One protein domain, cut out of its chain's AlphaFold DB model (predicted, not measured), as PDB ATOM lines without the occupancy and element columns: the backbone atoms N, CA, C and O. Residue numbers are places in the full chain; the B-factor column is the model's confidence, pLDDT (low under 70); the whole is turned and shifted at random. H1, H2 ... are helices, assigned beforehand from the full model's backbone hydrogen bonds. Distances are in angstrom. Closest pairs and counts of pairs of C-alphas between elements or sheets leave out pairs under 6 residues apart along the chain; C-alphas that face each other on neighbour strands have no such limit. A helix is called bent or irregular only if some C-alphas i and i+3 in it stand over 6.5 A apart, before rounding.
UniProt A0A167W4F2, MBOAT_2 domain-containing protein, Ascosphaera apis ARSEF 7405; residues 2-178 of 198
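AT A GLANCE: This is residues 2 to 178 of the 198 residues of the protein "MBOAT_2 domain-containing protein" of Ascosphaera apis ARSEF 7405 (UniProt A0A167W4F2). Three long helices, H5, H6 and H7, lie side by side and run up and down in a slab with H6 between the other two, and short H3 crosses H6 and H7. At one end of the longest axis is the helical hairpin of H1 and H2, joined to the slab where the beginning of H2 crosses the later half of H7; towards the other end the arms H4a and H4b of a bent helix pack on H5. The printed part has 177 residues with seven named helices, H1 to H7 in order, and no named strand; its class is all helix. It is compact, with a radius of gyration of the C-alphas of 17.0 A and spans of 56 by 40 by 36 A.

HOW THE PARTS SIT: H1, residues 2 to 16, and H2, residues 22 to 44, form a hairpin and touch, closest at the C-alphas of Phe 10 and Gln 28, 6.2 A apart; their tilt of 35.0 degrees, opposite ways, is only just steep. With residues 22 to 27 alone, H2 touches H7, residues 156 to 175, about perpendicular at 84 degrees; the closest C-alphas, of Arg 23 and Ser 171, are 5.0 A apart. H3, residues 62 to 69, is neither bent nor irregular, but only just: C-alphas 66 and 69 are 6.3 A apart. It touches H7 about perpendicular at 85 degrees, closest at the C-alphas of Val 62 and Ala 162, 5.0 A apart. It also touches H6, residues 126 to 150, about perpendicular at 78 degrees, closest at the C-alphas of Asn 63 and Ala 143, 5.2 A apart. H4, residues 72 to 93, was assigned as one helix by its hydrogen bonds but is bent, with C-alphas 81 and 84 7.2 A apart; its arms are H4a, residues 72 to 81, and H4b, residues 84 to 93, and H4a is itself irregular, with C-alphas 73 and 76 6.6 A apart. H4b touches H5, residues 97 to 120, at a steep tilt of 46 degrees, opposite ways; the closest C-alphas, of Arg 87 and Ala 100, are 4.8 A apart. H4a touches H5 at a steep tilt of 63 degrees, closest at the C-alphas of Ser 78 and Thr 108, 5.6 A apart. H5 and H6 are a hairpin at a shallow tilt of 23 degrees, closest at the C-alphas of Gly 113 and Ala 133, 4.5 A apart. H6 and H7 are a hairpin at a shallow tilt of 10 degrees, closest at the C-alphas of Lys 131 and Ala 173, 5.6 A apart. H5 and H7 are apart. Every O i to N i+4 pair is within hydrogen-bond range in H1, H2, H3, H5, H6 and H7, against 4 of 6 in H4a and 3 of 6 in H4b.

IN THESE COORDINATES: H1 begins at C-alpha 2, (8.153, 9.244, -30.894), and is 21.1 A long from first to last C-alpha. H2 measures 32.3 A, H5 34.5 A and H6 35.7 A. H7 measures 28.6 A and ends at C-alpha 175, (13.124, -14.523, -17.218).

THE WHOLE: The C-alphas farthest apart are those of Phe 15 and Gly 94, 56.2 A. The link from H2 to H3 is long, 17 residues, and residues 43 to 48, of which 43 and 44 belong to H2, stand free. The other links are tight. The printed part has no cut; its mean pLDDT is 91.5, and no printed residue is under 70.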
ATOM      1  N   ASP A   2       8.098  10.689 -31.190       87.44
ATOM      2  CA  ASP A   2       8.153   9.244 -30.894       87.44
ATOM      3  C   ASP A   2       8.953   8.907 -29.624       87.44
ATOM      4  O   ASP A   2       8.446   8.191 -28.771       87.44
ATOM      5  N   PHE A   3      10.147   9.479 -29.438       89.38
ATOM      6  CA  PHE A   3      10.957   9.260 -28.231       89.38
ATOM      7  C   PHE A   3      10.194   9.548 -26.925       89.38
ATOM      8  O   PHE A   3      10.147   8.701 -26.040       89.38
ATOM      9  N   LEU A   4       9.517  10.700 -26.831       93.06
ATOM     10  CA  LEU A   4       8.752  11.091 -25.638       93.06
ATOM     11  C   LEU A   4       7.562  10.162 -25.371       93.06
ATOM     12  O   LEU A   4       7.242   9.904 -24.215       93.06
ATOM     13  N   VAL A   5       6.932   9.630 -26.424       93.44
ATOM     14  CA  VAL A   5       5.868   8.624 -26.280       93.44
ATOM     15  C   VAL A   5       6.428   7.354 -25.639       93.44
ATOM     16  O   VAL A   5       5.846   6.852 -24.684       93.44
ATOM     17  N   HIS A   6       7.582   6.866 -26.102       93.69
ATOM     18  CA  HIS A   6       8.215   5.677 -25.524       93.69
ATOM     19  C   HIS A   6       8.721   5.924 -24.093       93.69
ATOM     20  O   HIS A   6       8.584   5.031 -23.262       93.69
ATOM     21  N   VAL A   7       9.209   7.131 -23.766       94.31
ATOM     22  CA  VAL A   7       9.514   7.528 -22.375       94.31
ATOM     23  C   VAL A   7       8.253   7.475 -21.515       94.31
ATOM     24  O   VAL A   7       8.272   6.885 -20.439       94.31
ATOM     25  N   GLY A   8       7.142   8.044 -21.991       94.69
ATOM     26  CA  GLY A   8       5.868   8.019 -21.274       94.69
ATOM     27  C   GLY A   8       5.377   6.596 -21.003       94.69
ATOM     28  O   GLY A   8       5.005   6.286 -19.875       94.69
ATOM     29  N   ILE A   9       5.447   5.712 -22.005       93.38
ATOM     30  CA  ILE A   9       5.096   4.291 -21.851       93.38
ATOM     31  C   ILE A   9       6.043   3.604 -20.859       93.38
ATOM     32  O   ILE A   9       5.579   2.875 -19.988       93.38
ATOM     33  N   PHE A  10       7.352   3.852 -20.951       93.44
ATOM     34  CA  PHE A  10       8.339   3.277 -20.039       93.44
ATOM     35  C   PHE A  10       8.050   3.660 -18.583       93.44
ATOM     36  O   PHE A  10       7.948   2.784 -17.727       93.44
ATOM     37  N   LEU A  11       7.839   4.953 -18.311       93.50
ATOM     38  CA  LEU A  11       7.501   5.444 -16.974       93.50
ATOM     39  C   LEU A  11       6.160   4.883 -16.491       93.50
ATOM     40  O   LEU A  11       6.049   4.461 -15.343       93.50
ATOM     41  N   PHE A  12       5.154   4.816 -17.364       93.62
ATOM     42  CA  PHE A  12       3.862   4.227 -17.023       93.62
ATOM     43  C   PHE A  12       4.003   2.760 -16.587       93.62
ATOM     44  O   PHE A  12       3.509   2.377 -15.530       93.62
ATOM     45  N   LEU A  13       4.752   1.947 -17.335       91.81
ATOM     46  CA  LEU A  13       5.029   0.565 -16.940       91.81
ATOM     47  C   LEU A  13       5.815   0.497 -15.628       91.81
ATOM     48  O   LEU A  13       5.516  -0.343 -14.790       91.81
ATOM     49  N   GLN A  14       6.787   1.393 -15.439       89.62
ATOM     50  CA  GLN A  14       7.644   1.439 -14.252       89.62
ATOM     51  C   GLN A  14       6.875   1.735 -12.963       89.62
ATOM     52  O   GLN A  14       7.223   1.184 -11.922       89.62
ATOM     53  N   PHE A  15       5.866   2.605 -13.024       89.19
ATOM     54  CA  PHE A  15       5.125   3.049 -11.840       89.19
ATOM     55  C   PHE A  15       3.842   2.264 -11.575       89.19
ATOM     56  O   PHE A  15       3.452   2.141 -10.417       89.19
ATOM     57  N   PHE A  16       3.178   1.748 -12.614       91.75
ATOM     58  CA  PHE A  16       1.836   1.174 -12.473       91.75
ATOM     59  C   PHE A  16       1.782  -0.352 -12.579       91.75
ATOM     60  O   PHE A  16       0.744  -0.929 -12.258       91.75
ATOM     61  N   PHE A  17       2.861  -1.017 -13.008       89.50
ATOM     62  CA  PHE A  17       2.873  -2.468 -13.199       89.50
ATOM     63  C   PHE A  17       3.945  -3.162 -12.347       89.50
ATOM     64  O   PHE A  17       5.048  -2.625 -12.191       89.50
ATOM     65  N   PRO A  18       3.662  -4.372 -11.821       87.44
ATOM     66  CA  PRO A  18       4.647  -5.161 -11.093       87.44
ATOM     67  C   PRO A  18       5.812  -5.571 -11.996       87.44
ATOM     68  O   PRO A  18       5.622  -6.227 -13.017       87.44
ATOM     69  N   GLN A  19       7.031  -5.243 -11.577       84.94
ATOM     70  CA  GLN A  19       8.258  -5.600 -12.302       84.94
ATOM     71  C   GLN A  19       8.672  -7.065 -12.119       84.94
ATOM     72  O   GLN A  19       9.589  -7.547 -12.780       84.94
ATOM     73  N   SER A  20       7.975  -7.788 -11.241       84.56
ATOM     74  CA  SER A  20       8.060  -9.242 -11.122       84.56
ATOM     75  C   SER A  20       7.350  -9.984 -12.263       84.56
ATOM     76  O   SER A  20       7.614 -11.171 -12.451       84.56
ATOM     77  N   ASP A  21       6.484  -9.322 -13.041       88.06
ATOM     78  CA  ASP A  21       5.896  -9.913 -14.248       88.06
ATOM     79  C   ASP A  21       6.914  -9.872 -15.400       88.06
ATOM     80  O   ASP A  21       7.328  -8.803 -15.860       88.06
ATOM     81  N   SER A  22       7.298 -11.048 -15.908       86.81
ATOM     82  CA  SER A  22       8.290 -11.182 -16.981       86.81
ATOM     83  C   SER A  22       7.876 -10.514 -18.294       86.81
ATOM     84  O   SER A  22       8.747 -10.126 -19.071       86.81
ATOM     85  N   ARG A  23       6.576 -10.318 -18.538       90.69
ATOM     86  CA  ARG A  23       6.049  -9.634 -19.730       90.69
ATOM     87  C   ARG A  23       6.230  -8.134 -19.636       90.69
ATOM     88  O   ARG A  23       6.649  -7.501 -20.604       90.69
ATOM     89  N   VAL A  24       5.938  -7.579 -18.461       90.38
ATOM     90  CA  VAL A  24       6.175  -6.165 -18.157       90.38
ATOM     91  C   VAL A  24       7.671  -5.892 -18.253       90.38
ATOM     92  O   VAL A  24       8.075  -4.993 -18.989       90.38
ATOM     93  N   LEU A  25       8.487  -6.729 -17.608       89.38
ATOM     94  CA  LEU A  25       9.940  -6.605 -17.627       89.38
ATOM     95  C   LEU A  25      10.511  -6.731 -19.045       89.38
ATOM     96  O   LEU A  25      11.342  -5.922 -19.442       89.38
ATOM     97  N   ALA A  26      10.046  -7.686 -19.853       90.75
ATOM     98  CA  ALA A  26      10.500  -7.817 -21.235       90.75
ATOM     99  C   ALA A  26      10.153  -6.594 -22.085       90.75
ATOM    100  O   ALA A  26      10.999  -6.105 -22.838       90.75
ATOM    101  N   PHE A  27       8.940  -6.057 -21.940       91.56
ATOM    102  CA  PHE A  27       8.563  -4.853 -22.668       91.56
ATOM    103  C   PHE A  27       9.361  -3.630 -22.198       91.56
ATOM    104  O   PHE A  27       9.779  -2.812 -23.019       91.56
ATOM    105  N   GLN A  28       9.661  -3.542 -20.902       90.50
ATOM    106  CA  GLN A  28      10.564  -2.527 -20.373       90.50
ATOM    107  C   GLN A  28      11.988  -2.660 -20.898       90.50
ATOM    108  O   GLN A  28      12.577  -1.643 -21.236       90.50
ATOM    109  N   VAL A  29      12.540  -3.869 -21.001       90.00
ATOM    110  CA  VAL A  29      13.875  -4.086 -21.575       90.00
ATOM    111  C   VAL A  29      13.909  -3.614 -23.028       90.00
ATOM    112  O   VAL A  29      14.828  -2.892 -23.410       90.00
ATOM    113  N   LEU A  30      12.883  -3.935 -23.824       91.12
ATOM    114  CA  LEU A  30      12.770  -3.435 -25.198       91.12
ATOM    115  C   LEU A  30      12.722  -1.897 -25.239       91.12
ATOM    116  O   LEU A  30      13.439  -1.267 -26.017       91.12
ATOM    117  N   LEU A  31      11.919  -1.274 -24.377       92.88
ATOM    118  CA  LEU A  31      11.844   0.185 -24.284       92.88
ATOM    119  C   LEU A  31      13.153   0.808 -23.783       92.88
ATOM    120  O   LEU A  31      13.571   1.828 -24.315       92.88
ATOM    121  N   ALA A  32      13.830   0.200 -22.811       91.62
ATOM    122  CA  ALA A  32      15.105   0.675 -22.288       91.62
ATOM    123  C   ALA A  32      16.181   0.651 -23.376       91.62
ATOM    124  O   ALA A  32      16.884   1.640 -23.561       91.62
ATOM    125  N   ILE A  33      16.263  -0.436 -24.147       91.12
ATOM    126  CA  ILE A  33      17.170  -0.534 -25.293       91.12
ATOM    127  C   ILE A  33      16.843   0.556 -26.323       91.12
ATOM    128  O   ILE A  33      17.740   1.298 -26.721       91.12
ATOM    129  N   TYR A  34      15.569   0.712 -26.699       92.56
ATOM    130  CA  TYR A  34      15.132   1.774 -27.611       92.56
ATOM    131  C   TYR A  34      15.566   3.160 -27.111       92.56
ATOM    132  O   TYR A  34      16.196   3.919 -27.845       92.56
ATOM    133  N   LEU A  35      15.267   3.484 -25.850       93.69
ATOM    134  CA  LEU A  35      15.531   4.794 -25.261       93.69
ATOM    135  C   LEU A  35      17.026   5.080 -25.133       93.69
ATOM    136  O   LEU A  35      17.454   6.182 -25.461       93.69
ATOM    137  N   LEU A  36      17.819   4.102 -24.691       91.94
ATOM    138  CA  LEU A  36      19.266   4.256 -24.566       91.94
ATOM    139  C   LEU A  36      19.902   4.539 -25.926       91.94
ATOM    140  O   LEU A  36      20.661   5.494 -26.068       91.94
ATOM    141  N   TRP A  37      19.578   3.738 -26.939       90.50
ATOM    142  CA  TRP A  37      20.190   3.885 -28.255       90.50
ATOM    143  C   TRP A  37      19.694   5.125 -29.009       90.50
ATOM    144  O   TRP A  37      20.509   5.802 -29.629       90.50
ATOM    145  N   GLU A  38      18.407   5.476 -28.934       89.88
ATOM    146  CA  GLU A  38      17.902   6.734 -29.515       89.88
ATOM    147  C   GLU A  38      18.474   7.965 -28.795       89.88
ATOM    148  O   GLU A  38      18.783   8.965 -29.443       89.88
ATOM    149  N   ALA A  39      18.695   7.907 -27.476       90.81
ATOM    150  CA  ALA A  39      19.378   8.983 -26.757       90.81
ATOM    151  C   ALA A  39      20.816   9.175 -27.267       90.81
ATOM    152  O   ALA A  39      21.224  10.303 -27.547       90.81
ATOM    153  N   TRP A  40      21.560   8.080 -27.462       87.75
ATOM    154  CA  TRP A  40      22.880   8.128 -28.097       87.75
ATOM    155  C   TRP A  40      22.817   8.643 -29.535       87.75
ATOM    156  O   TRP A  40      23.692   9.403 -29.947       87.75
ATOM    157  N   GLU A  41      21.780   8.285 -30.290       87.38
ATOM    158  CA  GLU A  41      21.566   8.798 -31.639       87.38
ATOM    159  C   GLU A  41      21.428  10.326 -31.634       87.38
ATOM    160  O   GLU A  41      22.107  10.996 -32.408       87.38
ATOM    161  N   PHE A  42      20.632  10.913 -30.738       85.56
ATOM    162  CA  PHE A  42      20.508  12.375 -30.676       85.56
ATOM    163  C   PHE A  42      21.836  13.092 -30.409       85.56
ATOM    164  O   PHE A  42      22.009  14.223 -30.863       85.56
ATOM    165  N   LEU A  43      22.765  12.441 -29.707       85.25
ATOM    166  CA  LEU A  43      24.072  13.006 -29.375       85.25
ATOM    167  C   LEU A  43      25.121  12.786 -30.474       85.25
ATOM    168  O   LEU A  43      25.944  13.664 -30.717       85.25
ATOM    169  N   LEU A  44      25.116  11.617 -31.118       85.06
ATOM    170  CA  LEU A  44      26.222  11.151 -31.966       85.06
ATOM    171  C   LEU A  44      25.889  11.111 -33.463       85.06
ATOM    172  O   LEU A  44      26.779  10.910 -34.292       85.06
ATOM    173  N   ARG A  45      24.617  11.240 -33.846       80.94
ATOM    174  CA  ARG A  45      24.188  10.974 -35.221       80.94
ATOM    175  C   ARG A  45      24.575  12.103 -36.172       80.94
ATOM    176  O   ARG A  45      24.151  13.249 -36.039       80.94
ATOM    177  N   TYR A  46      25.266  11.731 -37.246       78.88
ATOM    178  CA  TYR A  46      25.404  12.579 -38.425       78.88
ATOM    179  C   TYR A  46      24.040  12.828 -39.078       78.88
ATOM    180  O   TYR A  46      23.237  11.912 -39.247       78.88
ATOM    181  N   ARG A  47      23.801  14.061 -39.529       77.06
ATOM    182  CA  ARG A  47      22.508  14.532 -40.064       77.06
ATOM    183  C   ARG A  47      21.857  13.611 -41.112       77.06
ATOM    184  O   ARG A  47      20.634  13.569 -41.198       77.06
ATOM    185  N   ASN A  48      22.661  12.868 -41.873       79.62
ATOM    186  CA  ASN A  48      22.206  12.007 -42.969       79.62
ATOM    187  C   ASN A  48      22.156  10.509 -42.628       79.62
ATOM    188  O   ASN A  48      21.727   9.720 -43.468       79.62
ATOM    189  N   SER A  49      22.584  10.089 -41.434       79.31
ATOM    190  CA  SER A  49      22.464   8.683 -41.030       79.31
ATOM    191  C   SER A  49      20.986   8.303 -40.910       79.31
ATOM    192  O   SER A  49      20.193   9.161 -40.526       79.31
ATOM    193  N   PRO A  50      20.567   7.069 -41.227       81.25
ATOM    194  CA  PRO A  50      19.202   6.613 -40.961       81.25
ATOM    195  C   PRO A  50      18.922   6.549 -39.450       81.25
ATOM    196  O   PRO A  50      19.854   6.458 -38.656       81.25
ATOM    197  N   ARG A  51      17.638   6.590 -39.065       84.88
ATOM    198  CA  ARG A  51      17.221   6.384 -37.666       84.88
ATOM    199  C   ARG A  51      17.514   4.963 -37.223       84.88
ATOM    200  O   ARG A  51      17.211   4.050 -37.995       84.88
ATOM    201  N   LEU A  52      18.021   4.782 -36.005       87.00
ATOM    202  CA  LEU A  52      18.323   3.475 -35.420       87.00
ATOM    203  C   LEU A  52      17.059   2.674 -35.134       87.00
ATOM    204  O   LEU A  52      17.077   1.449 -35.279       87.00
ATOM    205  N   PHE A  53      15.963   3.353 -34.790       90.00
ATOM    206  CA  PHE A  53      14.677   2.710 -34.589       90.00
ATOM    207  C   PHE A  53      13.543   3.394 -35.353       90.00
ATOM    208  O   PHE A  53      13.515   4.598 -35.621       90.00
ATOM    209  N   GLY A  54      12.557   2.579 -35.711       88.62
ATOM    210  CA  GLY A  54      11.230   3.045 -36.080       88.62
ATOM    211  C   GLY A  54      10.358   3.237 -34.840       88.62
ATOM    212  O   GLY A  54      10.694   2.819 -33.739       88.62
ATOM    213  N   ALA A  55       9.186   3.835 -35.022       87.81
ATOM    214  CA  ALA A  55       8.192   3.888 -33.958       87.81
ATOM    215  C   ALA A  55       7.656   2.478 -33.650       87.81
ATOM    216  O   ALA A  55       7.070   1.857 -34.540       87.81
ATOM    217  N   LEU A  56       7.805   1.991 -32.411       88.12
ATOM    218  CA  LEU A  56       7.413   0.622 -32.046       88.12
ATOM    219  C   LEU A  56       5.917   0.381 -32.286       88.12
ATOM    220  O   LEU A  56       5.530  -0.623 -32.867       88.12
ATOM    221  N   TYR A  57       5.052   1.346 -31.982       86.81
ATOM    222  CA  TYR A  57       3.608   1.224 -32.233       86.81
ATOM    223  C   TYR A  57       3.227   1.046 -33.724       86.81
ATOM    224  O   TYR A  57       2.069   0.771 -34.026       86.81
ATOM    225  N   LYS A  58       4.175   1.190 -34.666       90.25
ATOM    226  CA  LYS A  58       3.981   0.914 -36.102       90.25
ATOM    227  C   LYS A  58       4.355  -0.513 -36.514       90.25
ATOM    228  O   LYS A  58       4.281  -0.823 -37.702       90.25
ATOM    229  N   ILE A  59       4.757  -1.369 -35.571       89.62
ATOM    230  CA  ILE A  59       5.047  -2.782 -35.830       89.62
ATOM    231  C   ILE A  59       3.787  -3.459 -36.359       89.62
ATOM    232  O   ILE A  59       2.783  -3.578 -35.658       89.62
ATOM    233  N   ASN A  60       3.864  -3.919 -37.607       90.81
ATOM    234  CA  ASN A  60       2.747  -4.583 -38.271       90.81
ATOM    235  C   ASN A  60       2.985  -6.074 -38.564       90.81
ATOM    236  O   ASN A  60       2.072  -6.761 -39.029       90.81
ATOM    237  N   SER A  61       4.204  -6.561 -38.319       93.06
ATOM    238  CA  SER A  61       4.647  -7.933 -38.571       93.06
ATOM    239  C   SER A  61       6.002  -8.217 -37.915       93.06
ATOM    240  O   SER A  61       6.769  -7.281 -37.675       93.06
ATOM    241  N   VAL A  62       6.334  -9.493 -37.695       90.88
ATOM    242  CA  VAL A  62       7.644  -9.925 -37.164       90.88
ATOM    243  C   VAL A  62       8.756  -9.497 -38.119       90.88
ATOM    244  O   VAL A  62       9.775  -8.946 -37.711       90.88
ATOM    245  N   ASN A  63       8.542  -9.652 -39.427       89.12
ATOM    246  CA  ASN A  63       9.521  -9.188 -40.403       89.12
ATOM    247  C   ASN A  63       9.692  -7.659 -40.350       89.12
ATOM    248  O   ASN A  63      10.812  -7.158 -40.403       89.12
ATOM    249  N   ASN A  64       8.606  -6.888 -40.222       90.56
ATOM    250  CA  ASN A  64       8.700  -5.431 -40.102       90.56
ATOM    251  C   ASN A  64       9.435  -4.989 -38.831       90.56
ATOM    252  O   ASN A  64      10.227  -4.048 -38.923       90.56
ATOM    253  N   PHE A  65       9.215  -5.682 -37.710       91.62
ATOM    254  CA  PHE A  65       9.948  -5.472 -36.465       91.62
ATOM    255  C   PHE A  65      11.455  -5.538 -36.724       91.62
ATOM    256  O   PHE A  65      12.145  -4.522 -36.639       91.62
ATOM    257  N   TRP A  66      11.944  -6.698 -37.165       91.81
ATOM    258  CA  TRP A  66      13.377  -6.978 -37.263       91.81
ATOM    259  C   TRP A  66      14.075  -6.316 -38.455       91.81
ATOM    260  O   TRP A  66      15.281  -6.107 -38.406       91.81
ATOM    261  N   SER A  67      13.351  -5.984 -39.529       85.94
ATOM    262  CA  SER A  67      13.972  -5.439 -40.748       85.94
ATOM    263  C   SER A  67      13.910  -3.918 -40.887       85.94
ATOM    264  O   SER A  67      14.659  -3.347 -41.683       85.94
ATOM    265  N   LYS A  68      12.982  -3.250 -40.190       86.50
ATOM    266  CA  LYS A  68      12.709  -1.817 -40.408       86.50
ATOM    267  C   LYS A  68      12.550  -0.999 -39.135       86.50
ATOM    268  O   LYS A  68      12.703   0.217 -39.213       86.50
ATOM    269  N   ILE A  69      12.178  -1.619 -38.018       90.75
ATOM    270  CA  ILE A  69      11.842  -0.886 -36.792       90.75
ATOM    271  C   ILE A  69      12.900  -1.071 -35.710       90.75
ATOM    272  O   ILE A  69      13.206  -0.111 -35.015       90.75
ATOM    273  N   TRP A  70      13.473  -2.259 -35.576       92.31
ATOM    274  CA  TRP A  70      14.399  -2.586 -34.503       92.31
ATOM    275  C   TRP A  70      15.853  -2.536 -34.984       92.31
ATOM    276  O   TRP A  70      16.191  -3.206 -35.956       92.31
ATOM    277  N   HIS A  71      16.713  -1.768 -34.300       87.19
ATOM    278  CA  HIS A  71      18.173  -1.786 -34.489       87.19
ATOM    279  C   HIS A  71      18.632  -1.721 -35.961       87.19
ATOM    280  O   HIS A  71      19.470  -2.505 -36.418       87.19
ATOM    281  N   THR A  72      18.120  -0.755 -36.724       87.62
ATOM    282  CA  THR A  72      18.353  -0.656 -38.176       87.62
ATOM    283  C   THR A  72      19.833  -0.500 -38.549       87.62
ATOM    284  O   THR A  72      20.221  -0.867 -39.658       87.62
ATOM    285  N   ALA A  73      20.692  -0.032 -37.634       87.56
ATOM    286  CA  ALA A  73      22.141   0.012 -37.843       87.56
ATOM    287  C   ALA A  73      22.740  -1.360 -38.190       87.56
ATOM    288  O   ALA A  73      23.677  -1.441 -38.986       87.56
ATOM    289  N   PHE A  74      22.172  -2.444 -37.659       89.19
ATOM    290  CA  PHE A  74      22.645  -3.803 -37.917       89.19
ATOM    291  C   PHE A  74      22.102  -4.393 -39.221       89.19
ATOM    292  O   PHE A  74      22.564  -5.455 -39.649       89.19
ATOM    293  N   MET A  75      21.188  -3.698 -39.908       88.56
ATOM    294  CA  MET A  75      20.630  -4.166 -41.176       88.56
ATOM    295  C   MET A  75      21.667  -4.219 -42.285       88.56
ATOM    296  O   MET A  75      21.715  -5.200 -43.020       88.56
ATOM    297  N   SER A  76      22.499  -3.183 -42.421       90.62
ATOM    298  CA  SER A  76      23.514  -3.154 -43.478       90.62
ATOM    299  C   SER A  76      24.562  -4.263 -43.292       90.62
ATOM    300  O   SER A  76      24.715  -5.058 -44.223       90.62
ATOM    301  N   PRO A  77      25.199  -4.424 -42.109       92.25
ATOM    302  CA  PRO A  77      26.127  -5.532 -41.859       92.25
ATOM    303  C   PRO A  77      25.489  -6.909 -42.053       92.25
ATOM    304  O   PRO A  77      26.033  -7.756 -42.755       92.25
ATOM    305  N   SER A  78      24.297  -7.126 -41.494       93.94
ATOM    306  CA  SER A  78      23.577  -8.394 -41.642       93.94
ATOM    307  C   SER A  78      23.262  -8.719 -43.098       93.94
ATOM    308  O   SER A  78      23.325  -9.876 -43.528       93.94
ATOM    309  N   ARG A  79      22.927  -7.685 -43.877       93.31
ATOM    310  CA  ARG A  79      22.606  -7.829 -45.289       93.31
ATOM    311  C   ARG A  79      23.839  -8.168 -46.118       93.31
ATOM    312  O   ARG A  79      23.768  -9.079 -46.940       93.31
ATOM    313  N   SER A  80      24.934  -7.440 -45.924       95.62
ATOM    314  CA  SER A  80      26.150  -7.590 -46.726       95.62
ATOM    315  C   SER A  80      26.946  -8.844 -46.373       95.62
ATOM    316  O   SER A  80      27.475  -9.485 -47.276       95.62
ATOM    317  N   LEU A  81      27.011  -9.211 -45.091       96.25
ATOM    318  CA  LEU A  81      27.831 -10.331 -44.622       96.25
ATOM    319  C   LEU A  81      27.124 -11.680 -44.732       96.25
ATOM    320  O   LEU A  81      27.793 -12.701 -44.866       96.25
ATOM    321  N   VAL A  82      25.789 -11.702 -44.668       96.69
ATOM    322  CA  VAL A  82      25.044 -12.961 -44.537       96.69
ATOM    323  C   VAL A  82      23.927 -13.084 -45.561       96.69
ATOM    324  O   VAL A  82      23.949 -14.002 -46.381       96.69
ATOM    325  N   TYR A  83      22.967 -12.155 -45.563       95.75
ATOM    326  CA  TYR A  83      21.765 -12.304 -46.384       95.75
ATOM    327  C   TYR A  83      22.066 -12.357 -47.888       95.75
ATOM    328  O   TYR A  83      21.660 -13.309 -48.555       95.75
ATOM    329  N   GLU A  84      22.753 -11.350 -48.441       96.12
ATOM    330  CA  GLU A  84      23.029 -11.290 -49.883       96.12
ATOM    331  C   GLU A  84      23.996 -12.395 -50.341       96.12
ATOM    332  O   GLU A  84      23.696 -13.030 -51.358       96.12
ATOM    333  N   PRO A  85      25.087 -12.717 -49.609       97.00
ATOM    334  CA  PRO A  85      25.927 -13.868 -49.934       97.00
ATOM    335  C   PRO A  85      25.145 -15.182 -50.028       97.00
ATOM    336  O   PRO A  85      25.293 -15.906 -51.011       97.00
ATOM    337  N   LEU A  86      24.256 -15.474 -49.072       96.38
ATOM    338  CA  LEU A  86      23.442 -16.694 -49.106       96.38
ATOM    339  C   LEU A  86      22.399 -16.653 -50.227       96.38
ATOM    340  O   LEU A  86      22.272 -17.604 -51.000       96.38
ATOM    341  N   ARG A  87      21.688 -15.532 -50.373       94.94
ATOM    342  CA  ARG A  87      20.646 -15.356 -51.389       94.94
ATOM    343  C   ARG A  87      21.182 -15.485 -52.814       94.94
ATOM    344  O   ARG A  87      20.465 -15.998 -53.670       94.94
ATOM    345  N   HIS A  88      22.385 -14.983 -53.086       95.38
ATOM    346  CA  HIS A  88      22.989 -14.999 -54.420       95.38
ATOM    347  C   HIS A  88      23.940 -16.178 -54.648       95.38
ATOM    348  O   HIS A  88      24.138 -16.576 -55.797       95.38
ATOM    349  N   GLY A  89      24.519 -16.741 -53.586       96.31
ATOM    350  CA  GLY A  89      25.412 -17.894 -53.648       96.31
ATOM    351  C   GLY A  89      24.662 -19.214 -53.797       96.31
ATOM    352  O   GLY A  89      24.954 -19.976 -54.714       96.31
ATOM    353  N   LEU A  90      23.649 -19.465 -52.959       96.56
ATOM    354  CA  LEU A  90      22.931 -20.747 -52.941       96.56
ATOM    355  C   LEU A  90      22.255 -21.108 -54.278       96.56
ATOM    356  O   LEU A  90      22.343 -22.271 -54.674       96.56
ATOM    357  N   PRO A  91      21.653 -20.169 -55.042       97.12
ATOM    358  CA  PRO A  91      21.093 -20.509 -56.349       97.12
ATOM    359  C   PRO A  91      22.124 -20.991 -57.367       97.12
ATOM    360  O   PRO A  91      21.795 -21.803 -58.226       97.12
ATOM    361  N   LYS A  92      23.384 -20.556 -57.245       96.94
ATOM    362  CA  LYS A  92      24.483 -21.053 -58.090       96.94
ATOM    363  C   LYS A  92      24.842 -22.510 -57.781       96.94
ATOM    364  O   LYS A  92      25.472 -23.159 -58.604       96.94
ATOM    365  N   LEU A  93      24.423 -23.015 -56.620       96.06
ATOM    366  CA  LEU A  93      24.578 -24.403 -56.182       96.06
ATOM    367  C   LEU A  93      23.312 -25.245 -56.435       96.06
ATOM    368  O   LEU A  93      23.192 -26.345 -55.908       96.06
ATOM    369  N   GLY A  94      22.345 -24.730 -57.204       95.81
ATOM    370  CA  GLY A  94      21.110 -25.445 -57.546       95.81
ATOM    371  C   GLY A  94      19.966 -25.295 -56.536       95.81
ATOM    372  O   GLY A  94      18.913 -25.905 -56.714       95.81
ATOM    373  N   VAL A  95      20.118 -24.470 -55.495       96.56
ATOM    374  CA  VAL A  95      19.035 -24.192 -54.535       96.56
ATOM    375  C   VAL A  95      18.009 -23.237 -55.151       96.56
ATOM    376  O   VAL A  95      18.359 -22.223 -55.753       96.56
ATOM    377  N   SER A  96      16.713 -23.500 -54.973       96.25
ATOM    378  CA  SER A  96      15.678 -22.602 -55.498       96.25
ATOM    379  C   SER A  96      15.745 -21.209 -54.847       96.25
ATOM    380  O   SER A  96      16.036 -21.059 -53.659       96.25
ATOM    381  N   VAL A  97      15.441 -20.159 -55.618       93.81
ATOM    382  CA  VAL A  97      15.495 -18.764 -55.137       93.81
ATOM    383  C   VAL A  97      14.657 -18.521 -53.866       93.81
ATOM    384  O   VAL A  97      15.130 -17.789 -52.994       93.81
ATOM    385  N   PRO A  98      13.446 -19.094 -53.703       92.88
ATOM    386  CA  PRO A  98      12.689 -18.958 -52.458       92.88
ATOM    387  C   PRO A  98      13.426 -19.539 -51.248       92.88
ATOM    388  O   PRO A  98      13.530 -18.860 -50.228       92.88
ATOM    389  N   ILE A  99      14.006 -20.737 -51.383       93.69
ATOM    390  CA  ILE A  99      14.764 -21.388 -50.305       93.69
ATOM    391  C   ILE A  99      16.022 -20.578 -49.987       93.69
ATOM    392  O   ILE A  99      16.280 -20.285 -48.826       93.69
ATOM    393  N   ALA A 100      16.751 -20.104 -51.003       95.19
ATOM    394  CA  ALA A 100      17.930 -19.263 -50.800       95.19
ATOM    395  C   ALA A 100      17.618 -17.972 -50.018       95.19
ATOM    396  O   ALA A 100      18.410 -17.546 -49.180       95.19
ATOM    397  N   ARG A 101      16.445 -17.357 -50.244       92.69
ATOM    398  CA  ARG A 101      15.986 -16.194 -49.462       92.69
ATOM    399  C   ARG A 101      15.667 -16.564 -48.014       92.69
ATOM    400  O   ARG A 101      16.050 -15.815 -47.121       92.69
ATOM    401  N   MET A 102      14.994 -17.694 -47.782       93.25
ATOM    402  CA  MET A 102      14.717 -18.190 -46.427       93.25
ATOM    403  C   MET A 102      16.016 -18.484 -45.669       93.25
ATOM    404  O   MET A 102      16.169 -18.037 -44.536       93.25
ATOM    405  N   CYS A 103      16.981 -19.145 -46.315       94.88
ATOM    406  CA  CYS A 103      18.313 -19.379 -45.760       94.88
ATOM    407  C   CYS A 103      19.039 -18.067 -45.451       94.88
ATOM    408  O   CYS A 103      19.637 -17.953 -44.389       94.88
ATOM    409  N   GLY A 104      18.953 -17.066 -46.335       94.31
ATOM    410  CA  GLY A 104      19.491 -15.732 -46.075       94.31
ATOM    411  C   GLY A 104      18.902 -15.104 -44.811       94.31
ATOM    412  O   GLY A 104      19.649 -14.633 -43.960       94.31
ATOM    413  N   PHE A 105      17.572 -15.130 -44.663       92.06
ATOM    414  CA  PHE A 105      16.892 -14.610 -43.472       92.06
ATOM    415  C   PHE A 105      17.305 -15.361 -42.200       92.06
ATOM    416  O   PHE A 105      17.741 -14.732 -41.241       92.06
ATOM    417  N   LEU A 106      17.220 -16.695 -42.193       95.56
ATOM    418  CA  LEU A 106      17.602 -17.512 -41.035       95.56
ATOM    419  C   LEU A 106      19.082 -17.346 -40.682       95.56
ATOM    420  O   LEU A 106      19.424 -17.227 -39.507       95.56
ATOM    421  N   GLY A 107      19.950 -17.275 -41.691       96.12
ATOM    422  CA  GLY A 107      21.375 -17.017 -41.517       96.12
ATOM    423  C   GLY A 107      21.628 -15.678 -40.832       96.12
ATOM    424  O   GLY A 107      22.431 -15.614 -39.907       96.12
ATOM    425  N   THR A 108      20.917 -14.617 -41.227       95.81
ATOM    426  CA  THR A 108      21.012 -13.308 -40.567       95.81
ATOM    427  C   THR A 108      20.630 -13.384 -39.087       95.81
ATOM    428  O   THR A 108      21.356 -12.851 -38.250       95.81
ATOM    429  N   PHE A 109      19.543 -14.075 -38.737       96.38
ATOM    430  CA  PHE A 109      19.167 -14.253 -37.330       96.38
ATOM    431  C   PHE A 109      20.190 -15.085 -36.553       96.38
ATOM    432  O   PHE A 109      20.530 -14.726 -35.429       96.38
ATOM    433  N   ALA A 110      20.736 -16.146 -37.151       96.62
ATOM    434  CA  ALA A 110      21.798 -16.936 -36.530       96.62
ATOM    435  C   ALA A 110      23.061 -16.092 -36.285       96.62
ATOM    436  O   ALA A 110      23.632 -16.136 -35.197       96.62
ATOM    437  N   PHE A 111      23.455 -15.271 -37.262       96.62
ATOM    438  CA  PHE A 111      24.570 -14.338 -37.132       96.62
ATOM    439  C   PHE A 111      24.344 -13.325 -36.007       96.62
ATOM    440  O   PHE A 111      25.227 -13.138 -35.171       96.62
ATOM    441  N   MET A 112      23.151 -12.730 -35.924       95.94
ATOM    442  CA  MET A 112      22.809 -11.822 -34.826       95.94
ATOM    443  C   MET A 112      22.770 -12.538 -33.474       95.94
ATOM    444  O   MET A 112      23.221 -11.967 -32.485       95.94
ATOM    445  N   GLY A 113      22.311 -13.790 -33.421       96.38
ATOM    446  CA  GLY A 113      22.383 -14.621 -32.220       96.38
ATOM    447  C   GLY A 113      23.824 -14.819 -31.749       96.38
ATOM    448  O   GLY A 113      24.125 -14.556 -30.588       96.38
ATOM    449  N   ILE A 114      24.732 -15.196 -32.653       96.88
ATOM    450  CA  ILE A 114      26.165 -15.355 -32.352       96.88
ATOM    451  C   ILE A 114      26.780 -14.031 -31.890       96.88
ATOM    452  O   ILE A 114      27.491 -14.007 -30.888       96.88
ATOM    453  N   PHE A 115      26.477 -12.930 -32.581       96.19
ATOM    454  CA  PHE A 115      26.934 -11.599 -32.191       96.19
ATOM    455  C   PHE A 115      26.528 -11.273 -30.749       96.19
ATOM    456  O   PHE A 115      27.381 -10.914 -29.943       96.19
ATOM    457  N   HIS A 116      25.261 -11.493 -30.384       96.06
ATOM    458  CA  HIS A 116      24.791 -11.238 -29.023       96.06
ATOM    459  C   HIS A 116      25.429 -12.170 -27.991       96.06
ATOM    460  O   HIS A 116      25.749 -11.704 -26.903       96.06
ATOM    461  N   ILE A 117      25.671 -13.449 -28.310       96.38
ATOM    462  CA  ILE A 117      26.419 -14.348 -27.413       96.38
ATOM    463  C   ILE A 117      27.800 -13.763 -27.120       96.38
ATOM    464  O   ILE A 117      28.175 -13.662 -25.958       96.38
ATOM    465  N   ILE A 118      28.547 -13.369 -28.157       96.31
ATOM    466  CA  ILE A 118      29.914 -12.857 -28.009       96.31
ATOM    467  C   ILE A 118      29.914 -11.547 -27.216       96.31
ATOM    468  O   ILE A 118      30.694 -11.402 -26.278       96.31
ATOM    469  N   SER A 119      29.021 -10.613 -27.549       94.62
ATOM    470  CA  SER A 119      28.941  -9.311 -26.877       94.62
ATOM    471  C   SER A 119      28.504  -9.408 -25.416       94.62
ATOM    472  O   SER A 119      28.899  -8.571 -24.610       94.62
ATOM    473  N   LEU A 120      27.693 -10.408 -25.070       93.75
ATOM    474  CA  LEU A 120      27.112 -10.552 -23.734       93.75
ATOM    475  C   LEU A 120      27.790 -11.629 -22.882       93.75
ATOM    476  O   LEU A 120      27.453 -11.777 -21.707       93.75
ATOM    477  N   MET A 121      28.768 -12.346 -23.439       94.12
ATOM    478  CA  MET A 121      29.552 -13.361 -22.734       94.12
ATOM    479  C   MET A 121      30.162 -12.871 -21.410       94.12
ATOM    480  O   MET A 121      30.134 -13.642 -20.454       94.12
ATOM    481  N   PRO A 122      30.663 -11.621 -21.292       92.62
ATOM    482  CA  PRO A 122      31.203 -11.128 -20.023       92.62
ATOM    483  C   PRO A 122      30.138 -10.869 -18.949       92.62
ATOM    484  O   PRO A 122      30.482 -10.726 -17.782       92.62
ATOM    485  N   LEU A 123      28.864 -10.757 -19.339       88.69
ATOM    486  CA  LEU A 123      27.778 -10.301 -18.466       88.69
ATOM    487  C   LEU A 123      26.878 -11.439 -17.989       88.69
ATOM    488  O   LEU A 123      26.281 -11.337 -16.920       88.69
ATOM    489  N   PHE A 124      26.754 -12.514 -18.771       91.44
ATOM    490  CA  PHE A 124      25.785 -13.569 -18.499       91.44
ATOM    491  C   PHE A 124      26.386 -14.976 -18.563       91.44
ATOM    492  O   PHE A 124      27.249 -15.256 -19.395       91.44
ATOM    493  N   PRO A 125      25.876 -15.915 -17.744       93.19
ATOM    494  CA  PRO A 125      26.298 -17.307 -17.803       93.19
ATOM    495  C   PRO A 125      25.808 -17.987 -19.090       93.19
ATOM    496  O   PRO A 125      24.783 -17.616 -19.671       93.19
ATOM    497  N   ALA A 126      26.481 -19.070 -19.490       93.56
ATOM    498  CA  ALA A 126      26.204 -19.800 -20.734       93.56
ATOM    499  C   ALA A 126      24.722 -20.180 -20.928       93.56
ATOM    500  O   ALA A 126      24.196 -20.076 -22.034       93.56
ATOM    501  N   ARG A 127      24.014 -20.558 -19.853       93.75
ATOM    502  CA  ARG A 127      22.577 -20.894 -19.898       93.75
ATOM    503  C   ARG A 127      21.714 -19.740 -20.423       93.75
ATOM    504  O   ARG A 127      20.753 -19.976 -21.152       93.75
ATOM    505  N   VAL A 128      22.047 -18.507 -20.051       93.44
ATOM    506  CA  VAL A 128      21.337 -17.295 -20.485       93.44
ATOM    507  C   VAL A 128      21.703 -16.961 -21.927       93.44
ATOM    508  O   VAL A 128      20.816 -16.694 -22.735       93.44
ATOM    509  N   LEU A 129      22.984 -17.081 -22.285       95.38
ATOM    510  CA  LEU A 129      23.459 -16.869 -23.656       95.38
ATOM    511  C   LEU A 129      22.785 -17.823 -24.654       95.38
ATOM    512  O   LEU A 129      22.388 -17.398 -25.737       95.38
ATOM    513  N   VAL A 130      22.575 -19.090 -24.279       95.56
ATOM    514  CA  VAL A 130      21.827 -20.057 -25.102       95.56
ATOM    515  C   VAL A 130      20.384 -19.602 -25.320       95.56
ATOM    516  O   VAL A 130      19.885 -19.674 -26.441       95.56
ATOM    517  N   LYS A 131      19.705 -19.088 -24.287       95.12
ATOM    518  CA  LYS A 131      18.348 -18.542 -24.439       95.12
ATOM    519  C   LYS A 131      18.310 -17.321 -25.355       95.12
ATOM    520  O   LYS A 131      17.398 -17.223 -26.168       95.12
ATOM    521  N   ILE A 132      19.306 -16.439 -25.280       94.75
ATOM    522  CA  ILE A 132      19.440 -15.300 -26.201       94.75
ATOM    523  C   ILE A 132      19.625 -15.796 -27.642       94.75
ATOM    524  O   ILE A 132      18.947 -15.325 -28.551       94.75
ATOM    525  N   ALA A 133      20.479 -16.797 -27.859       95.94
ATOM    526  CA  ALA A 133      20.669 -17.401 -29.175       95.94
ATOM    527  C   ALA A 133      19.359 -17.981 -29.733       95.94
ATOM    528  O   ALA A 133      18.993 -17.738 -30.885       95.94
ATOM    529  N   LEU A 134      18.623 -18.711 -28.889       96.38
ATOM    530  CA  LEU A 134      17.329 -19.289 -29.234       96.38
ATOM    531  C   LEU A 134      16.265 -18.220 -29.493       96.38
ATOM    532  O   LEU A 134      15.460 -18.389 -30.402       96.38
ATOM    533  N   PHE A 135      16.279 -17.105 -28.762       96.00
ATOM    534  CA  PHE A 135      15.398 -15.966 -29.011       96.00
ATOM    535  C   PHE A 135      15.558 -15.430 -30.444       96.00
ATOM    536  O   PHE A 135      14.560 -15.259 -31.146       96.00
ATOM    537  N   PHE A 136      16.794 -15.253 -30.929       96.56
ATOM    538  CA  PHE A 136      17.027 -14.864 -32.326       96.56
ATOM    539  C   PHE A 136      16.599 -15.956 -33.306       96.56
ATOM    540  O   PHE A 136      15.961 -15.662 -34.317       96.56
ATOM    541  N   PHE A 137      16.904 -17.219 -33.007       95.62
ATOM    542  CA  PHE A 137      16.508 -18.342 -33.855       95.62
ATOM    543  C   PHE A 137      14.985 -18.423 -34.038       95.62
ATOM    544  O   PHE A 137      14.502 -18.474 -35.170       95.62
ATOM    545  N   PHE A 138      14.219 -18.382 -32.943       96.69
ATOM    546  CA  PHE A 138      12.759 -18.448 -32.988       96.69
ATOM    547  C   PHE A 138      12.154 -17.252 -33.720       96.69
ATOM    548  O   PHE A 138      11.222 -17.440 -34.501       96.69
ATOM    549  N   ASN A 139      12.717 -16.054 -33.553       95.94
ATOM    550  CA  ASN A 139      12.319 -14.883 -34.327       95.94
ATOM    551  C   ASN A 139      12.566 -15.050 -35.832       95.94
ATOM    552  O   ASN A 139      11.696 -14.724 -36.645       95.94
ATOM    553  N   GLY A 140      13.700 -15.638 -36.218       95.19
ATOM    554  CA  GLY A 140      13.981 -15.967 -37.613       95.19
ATOM    555  C   GLY A 140      12.986 -16.967 -38.200       95.19
ATOM    556  O   GLY A 140      12.464 -16.750 -39.297       95.19
ATOM    557  N   VAL A 141      12.673 -18.033 -37.460       95.56
ATOM    558  CA  VAL A 141      11.667 -19.026 -37.869       95.56
ATOM    559  C   VAL A 141      10.288 -18.379 -37.993       95.56
ATOM    560  O   VAL A 141       9.628 -18.551 -39.017       95.56
ATOM    561  N   ALA A 142       9.871 -17.586 -37.005       95.00
ATOM    562  CA  ALA A 142       8.589 -16.890 -37.031       95.00
ATOM    563  C   ALA A 142       8.479 -15.929 -38.221       95.00
ATOM    564  O   ALA A 142       7.456 -15.930 -38.900       95.00
ATOM    565  N   ALA A 143       9.539 -15.183 -38.551       92.81
ATOM    566  CA  ALA A 143       9.565 -14.310 -39.723       92.81
ATOM    567  C   ALA A 143       9.404 -15.085 -41.049       92.81
ATOM    568  O   ALA A 143       8.683 -14.639 -41.947       92.81
ATOM    569  N   VAL A 144      10.038 -16.258 -41.179       93.62
ATOM    570  CA  VAL A 144       9.913 -17.120 -42.372       93.62
ATOM    571  C   VAL A 144       8.525 -17.754 -42.474       93.62
ATOM    572  O   VAL A 144       7.946 -17.790 -43.566       93.62
ATOM    573  N   LEU A 145       7.974 -18.233 -41.356       92.88
ATOM    574  CA  LEU A 145       6.625 -18.798 -41.306       92.88
ATOM    575  C   LEU A 145       5.586 -17.730 -41.636       92.88
ATOM    576  O   LEU A 145       4.732 -17.941 -42.492       92.88
ATOM    577  N   GLU A 146       5.703 -16.551 -41.031       92.19
ATOM    578  CA  GLU A 146       4.828 -15.418 -41.303       92.19
ATOM    579  C   GLU A 146       4.837 -15.050 -42.794       92.19
ATOM    580  O   GLU A 146       3.777 -14.866 -43.398       92.19
ATOM    581  N   TRP A 147       6.021 -14.991 -43.413       88.50
ATOM    582  CA  TRP A 147       6.138 -14.745 -44.849       88.50
ATOM    583  C   TRP A 147       5.513 -15.866 -45.688       88.50
ATOM    584  O   TRP A 147       4.881 -15.582 -46.701       88.50
ATOM    585  N   SER A 148       5.638 -17.122 -45.261       87.44
ATOM    586  CA  SER A 148       5.046 -18.271 -45.958       87.44
ATOM    587  C   SER A 148       3.512 -18.283 -45.889       87.44
ATOM    588  O   SER A 148       2.868 -18.594 -46.887       87.44
ATOM    589  N   PHE A 149       2.920 -17.907 -44.750       89.56
ATOM    590  CA  PHE A 149       1.465 -17.913 -44.545       89.56
ATOM    591  C   PHE A 149       0.767 -16.640 -45.051       89.56
ATOM    592  O   PHE A 149      -0.236 -16.718 -45.758       89.56
ATOM    593  N   TRP A 150       1.283 -15.457 -44.700       87.75
ATOM    594  CA  TRP A 150       0.653 -14.168 -45.032       87.75
ATOM    595  C   TRP A 150       1.280 -13.476 -46.248       87.75
ATOM    596  O   TRP A 150       0.682 -12.557 -46.820       87.75
ATOM    597  N   GLY A 151       2.482 -13.877 -46.668       85.00
ATOM    598  CA  GLY A 151       3.201 -13.215 -47.752       85.00
ATOM    599  C   GLY A 151       3.416 -11.726 -47.476       85.00
ATOM    600  O   GLY A 151       3.825 -11.307 -46.390       85.00
ATOM    601  N   ARG A 152       3.130 -10.903 -48.491       79.94
ATOM    602  CA  ARG A 152       3.228  -9.434 -48.421       79.94
ATOM    603  C   ARG A 152       1.933  -8.744 -47.983       79.94
ATOM    604  O   ARG A 152       1.874  -7.522 -48.035       79.94
ATOM    605  N   ARG A 153       0.892  -9.494 -47.612       84.12
ATOM    606  CA  ARG A 153      -0.402  -8.904 -47.258       84.12
ATOM    607  C   ARG A 153      -0.306  -8.191 -45.913       84.12
ATOM    608  O   ARG A 153       0.288  -8.713 -44.966       84.12
ATOM    609  N   GLU A 154      -0.909  -7.012 -45.841       80.94
ATOM    610  CA  GLU A 154      -1.097  -6.286 -44.590       80.94
ATOM    611  C   GLU A 154      -2.413  -6.734 -43.953       80.94
ATOM    612  O   GLU A 154      -3.443  -6.815 -44.622       80.94
ATOM    613  N   HIS A 155      -2.368  -7.094 -42.671       86.19
ATOM    614  CA  HIS A 155      -3.540  -7.552 -41.934       86.19
ATOM    615  C   HIS A 155      -3.354  -7.260 -40.444       86.19
ATOM    616  O   HIS A 155      -2.321  -7.608 -39.880       86.19
ATOM    617  N   TRP A 156      -4.354  -6.682 -39.778       89.50
ATOM    618  CA  TRP A 156      -4.250  -6.310 -38.359       89.50
ATOM    619  C   TRP A 156      -3.964  -7.518 -37.447       89.50
ATOM    620  O   TRP A 156      -3.144  -7.426 -36.541       89.50
ATOM    621  N   LEU A 157      -4.560  -8.685 -37.738       90.12
ATOM    622  CA  LEU A 157      -4.279  -9.935 -37.010       90.12
ATOM    623  C   LEU A 157      -2.796 -10.322 -37.070       90.12
ATOM    624  O   LEU A 157      -2.253 -10.800 -36.085       90.12
ATOM    625  N   LYS A 158      -2.124 -10.067 -38.200       90.19
ATOM    626  CA  LYS A 158      -0.683 -10.305 -38.350       90.19
ATOM    627  C   LYS A 158       0.111  -9.452 -37.361       90.19
ATOM    628  O   LYS A 158       1.039  -9.941 -36.730       90.19
ATOM    629  N   SER A 159      -0.298  -8.197 -37.193       91.25
ATOM    630  CA  SER A 159       0.314  -7.255 -36.257       91.25
ATOM    631  C   SER A 159       0.104  -7.680 -34.804       91.25
ATOM    632  O   SER A 159       1.055  -7.672 -34.027       91.25
ATOM    633  N   VAL A 160      -1.108  -8.120 -34.451       91.69
ATOM    634  CA  VAL A 160      -1.405  -8.665 -33.115       91.69
ATOM    635  C   VAL A 160      -0.578  -9.923 -32.847       91.69
ATOM    636  O   VAL A 160       0.073 -10.010 -31.809       91.69
ATOM    637  N   CYS A 161      -0.534 -10.867 -33.791       92.25
ATOM    638  CA  CYS A 161       0.273 -12.080 -33.666       92.25
ATOM    639  C   CYS A 161       1.763 -11.767 -33.504       92.25
ATOM    640  O   CYS A 161       2.415 -12.396 -32.679       92.25
ATOM    641  N   ALA A 162       2.291 -10.790 -34.247       92.44
ATOM    642  CA  ALA A 162       3.684 -10.375 -34.130       92.44
ATOM    643  C   ALA A 162       4.001  -9.832 -32.732       92.44
ATOM    644  O   ALA A 162       4.974 -10.264 -32.123       92.44
ATOM    645  N   TRP A 163       3.155  -8.949 -32.195       92.56
ATOM    646  CA  TRP A 163       3.328  -8.410 -30.845       92.56
ATOM    647  C   TRP A 163       3.224  -9.477 -29.761       92.56
ATOM    648  O   TRP A 163       4.064  -9.522 -28.867       92.56
ATOM    649  N   VAL A 164       2.213 -10.345 -29.841       93.44
ATOM    650  CA  VAL A 164       2.036 -11.436 -28.876       93.44
ATOM    651  C   VAL A 164       3.229 -12.385 -28.929       93.44
ATOM    652  O   VAL A 164       3.774 -12.729 -27.885       93.44
ATOM    653  N   PHE A 165       3.666 -12.777 -30.126       94.69
ATOM    654  CA  PHE A 165       4.821 -13.650 -30.302       94.69
ATOM    655  C   PHE A 165       6.101 -13.026 -29.734       94.69
ATOM    656  O   PHE A 165       6.766 -13.660 -28.915       94.69
ATOM    657  N   GLU A 166       6.410 -11.786 -30.121       94.06
ATOM    658  CA  GLU A 166       7.614 -11.077 -29.681       94.06
ATOM    659  C   GLU A 166       7.631 -10.920 -28.158       94.06
ATOM    660  O   GLU A 166       8.622 -11.240 -27.509       94.06
ATOM    661  N   LEU A 167       6.508 -10.514 -27.557       92.69
ATOM    662  CA  LEU A 167       6.417 -10.383 -26.106       92.69
ATOM    663  C   LEU A 167       6.576 -11.729 -25.404       92.69
ATOM    664  O   LEU A 167       7.296 -11.795 -24.413       92.69
ATOM    665  N   LEU A 168       5.956 -12.805 -25.894       95.12
ATOM    666  CA  LEU A 168       6.094 -14.129 -25.281       95.12
ATOM    667  C   LEU A 168       7.542 -14.625 -25.327       95.12
ATOM    668  O   LEU A 168       8.064 -15.083 -24.306       95.12
ATOM    669  N   ILE A 169       8.201 -14.515 -26.482       95.25
ATOM    670  CA  ILE A 169       9.571 -15.008 -26.629       95.25
ATOM    671  C   ILE A 169      10.578 -14.124 -25.882       95.25
ATOM    672  O   ILE A 169      11.491 -14.652 -25.243       95.25
ATOM    673  N   ALA A 170      10.374 -12.803 -25.870       92.94
ATOM    674  CA  ALA A 170      11.174 -11.874 -25.078       92.94
ATOM    675  C   ALA A 170      10.999 -12.125 -23.572       92.94
ATOM    676  O   ALA A 170      11.993 -12.195 -22.855       92.94
ATOM    677  N   SER A 171       9.767 -12.352 -23.098       93.19
ATOM    678  CA  SER A 171       9.481 -12.692 -21.691       93.19
ATOM    679  C   SER A 171      10.236 -13.942 -21.257       93.19
ATOM    680  O   SER A 171      10.913 -13.941 -20.231       93.19
ATOM    681  N   TRP A 172      10.184 -14.995 -22.077       94.38
ATOM    682  CA  TRP A 172      10.887 -16.250 -21.816       94.38
ATOM    683  C   TRP A 172      12.419 -16.100 -21.799       94.38
ATOM    684  O   TRP A 172      13.110 -16.788 -21.030       94.38
ATOM    685  N   ALA A 173      12.968 -15.222 -22.642       92.00
ATOM    686  CA  ALA A 173      14.397 -14.927 -22.665       92.00
ATOM    687  C   ALA A 173      14.824 -14.125 -21.425       92.00
ATOM    688  O   ALA A 173      15.782 -14.505 -20.749       92.00
ATOM    689  N   VAL A 174      14.081 -13.066 -21.095       89.75
ATOM    690  CA  VAL A 174      14.367 -12.147 -19.983       89.75
ATOM    691  C   VAL A 174      14.227 -12.818 -18.621       89.75
ATOM    692  O   VAL A 174      15.041 -12.566 -17.737       89.75
ATOM    693  N   GLU A 175      13.284 -13.747 -18.456       89.62
ATOM    694  CA  GLU A 175      13.124 -14.523 -17.218       89.62
ATOM    695  C   GLU A 175      14.421 -15.237 -16.794       89.62
ATOM    696  O   GLU A 175      14.704 -15.389 -15.608       89.62
ATOM    697  N   ALA A 176      15.263 -15.646 -17.749       86.75
ATOM    698  CA  ALA A 176      16.543 -16.269 -17.418       86.75
ATOM    699  C   ALA A 176      17.648 -15.283 -17.035       86.75
ATOM    700  O   ALA A 176      18.622 -15.701 -16.418       86.75
ATOM    701  N   MET A 177      17.518 -14.010 -17.408       82.19
ATOM    702  CA  MET A 177      18.540 -12.991 -17.175       82.19
ATOM    703  C   MET A 177      18.556 -12.488 -15.727       82.19
ATOM    704  O   MET A 177      19.510 -11.813 -15.361       82.19
ATOM    705  N   GLN A 178      17.528 -12.810 -14.921       77.75
ATOM    706  CA  GLN A 178      17.382 -12.366 -13.524       77.75
ATOM    707  C   GLN A 178      17.671 -10.865 -13.356       77.75
ATOM    708  O   GLN A 178      18.367 -10.448 -12.431       77.75
TER     709      GLN A 178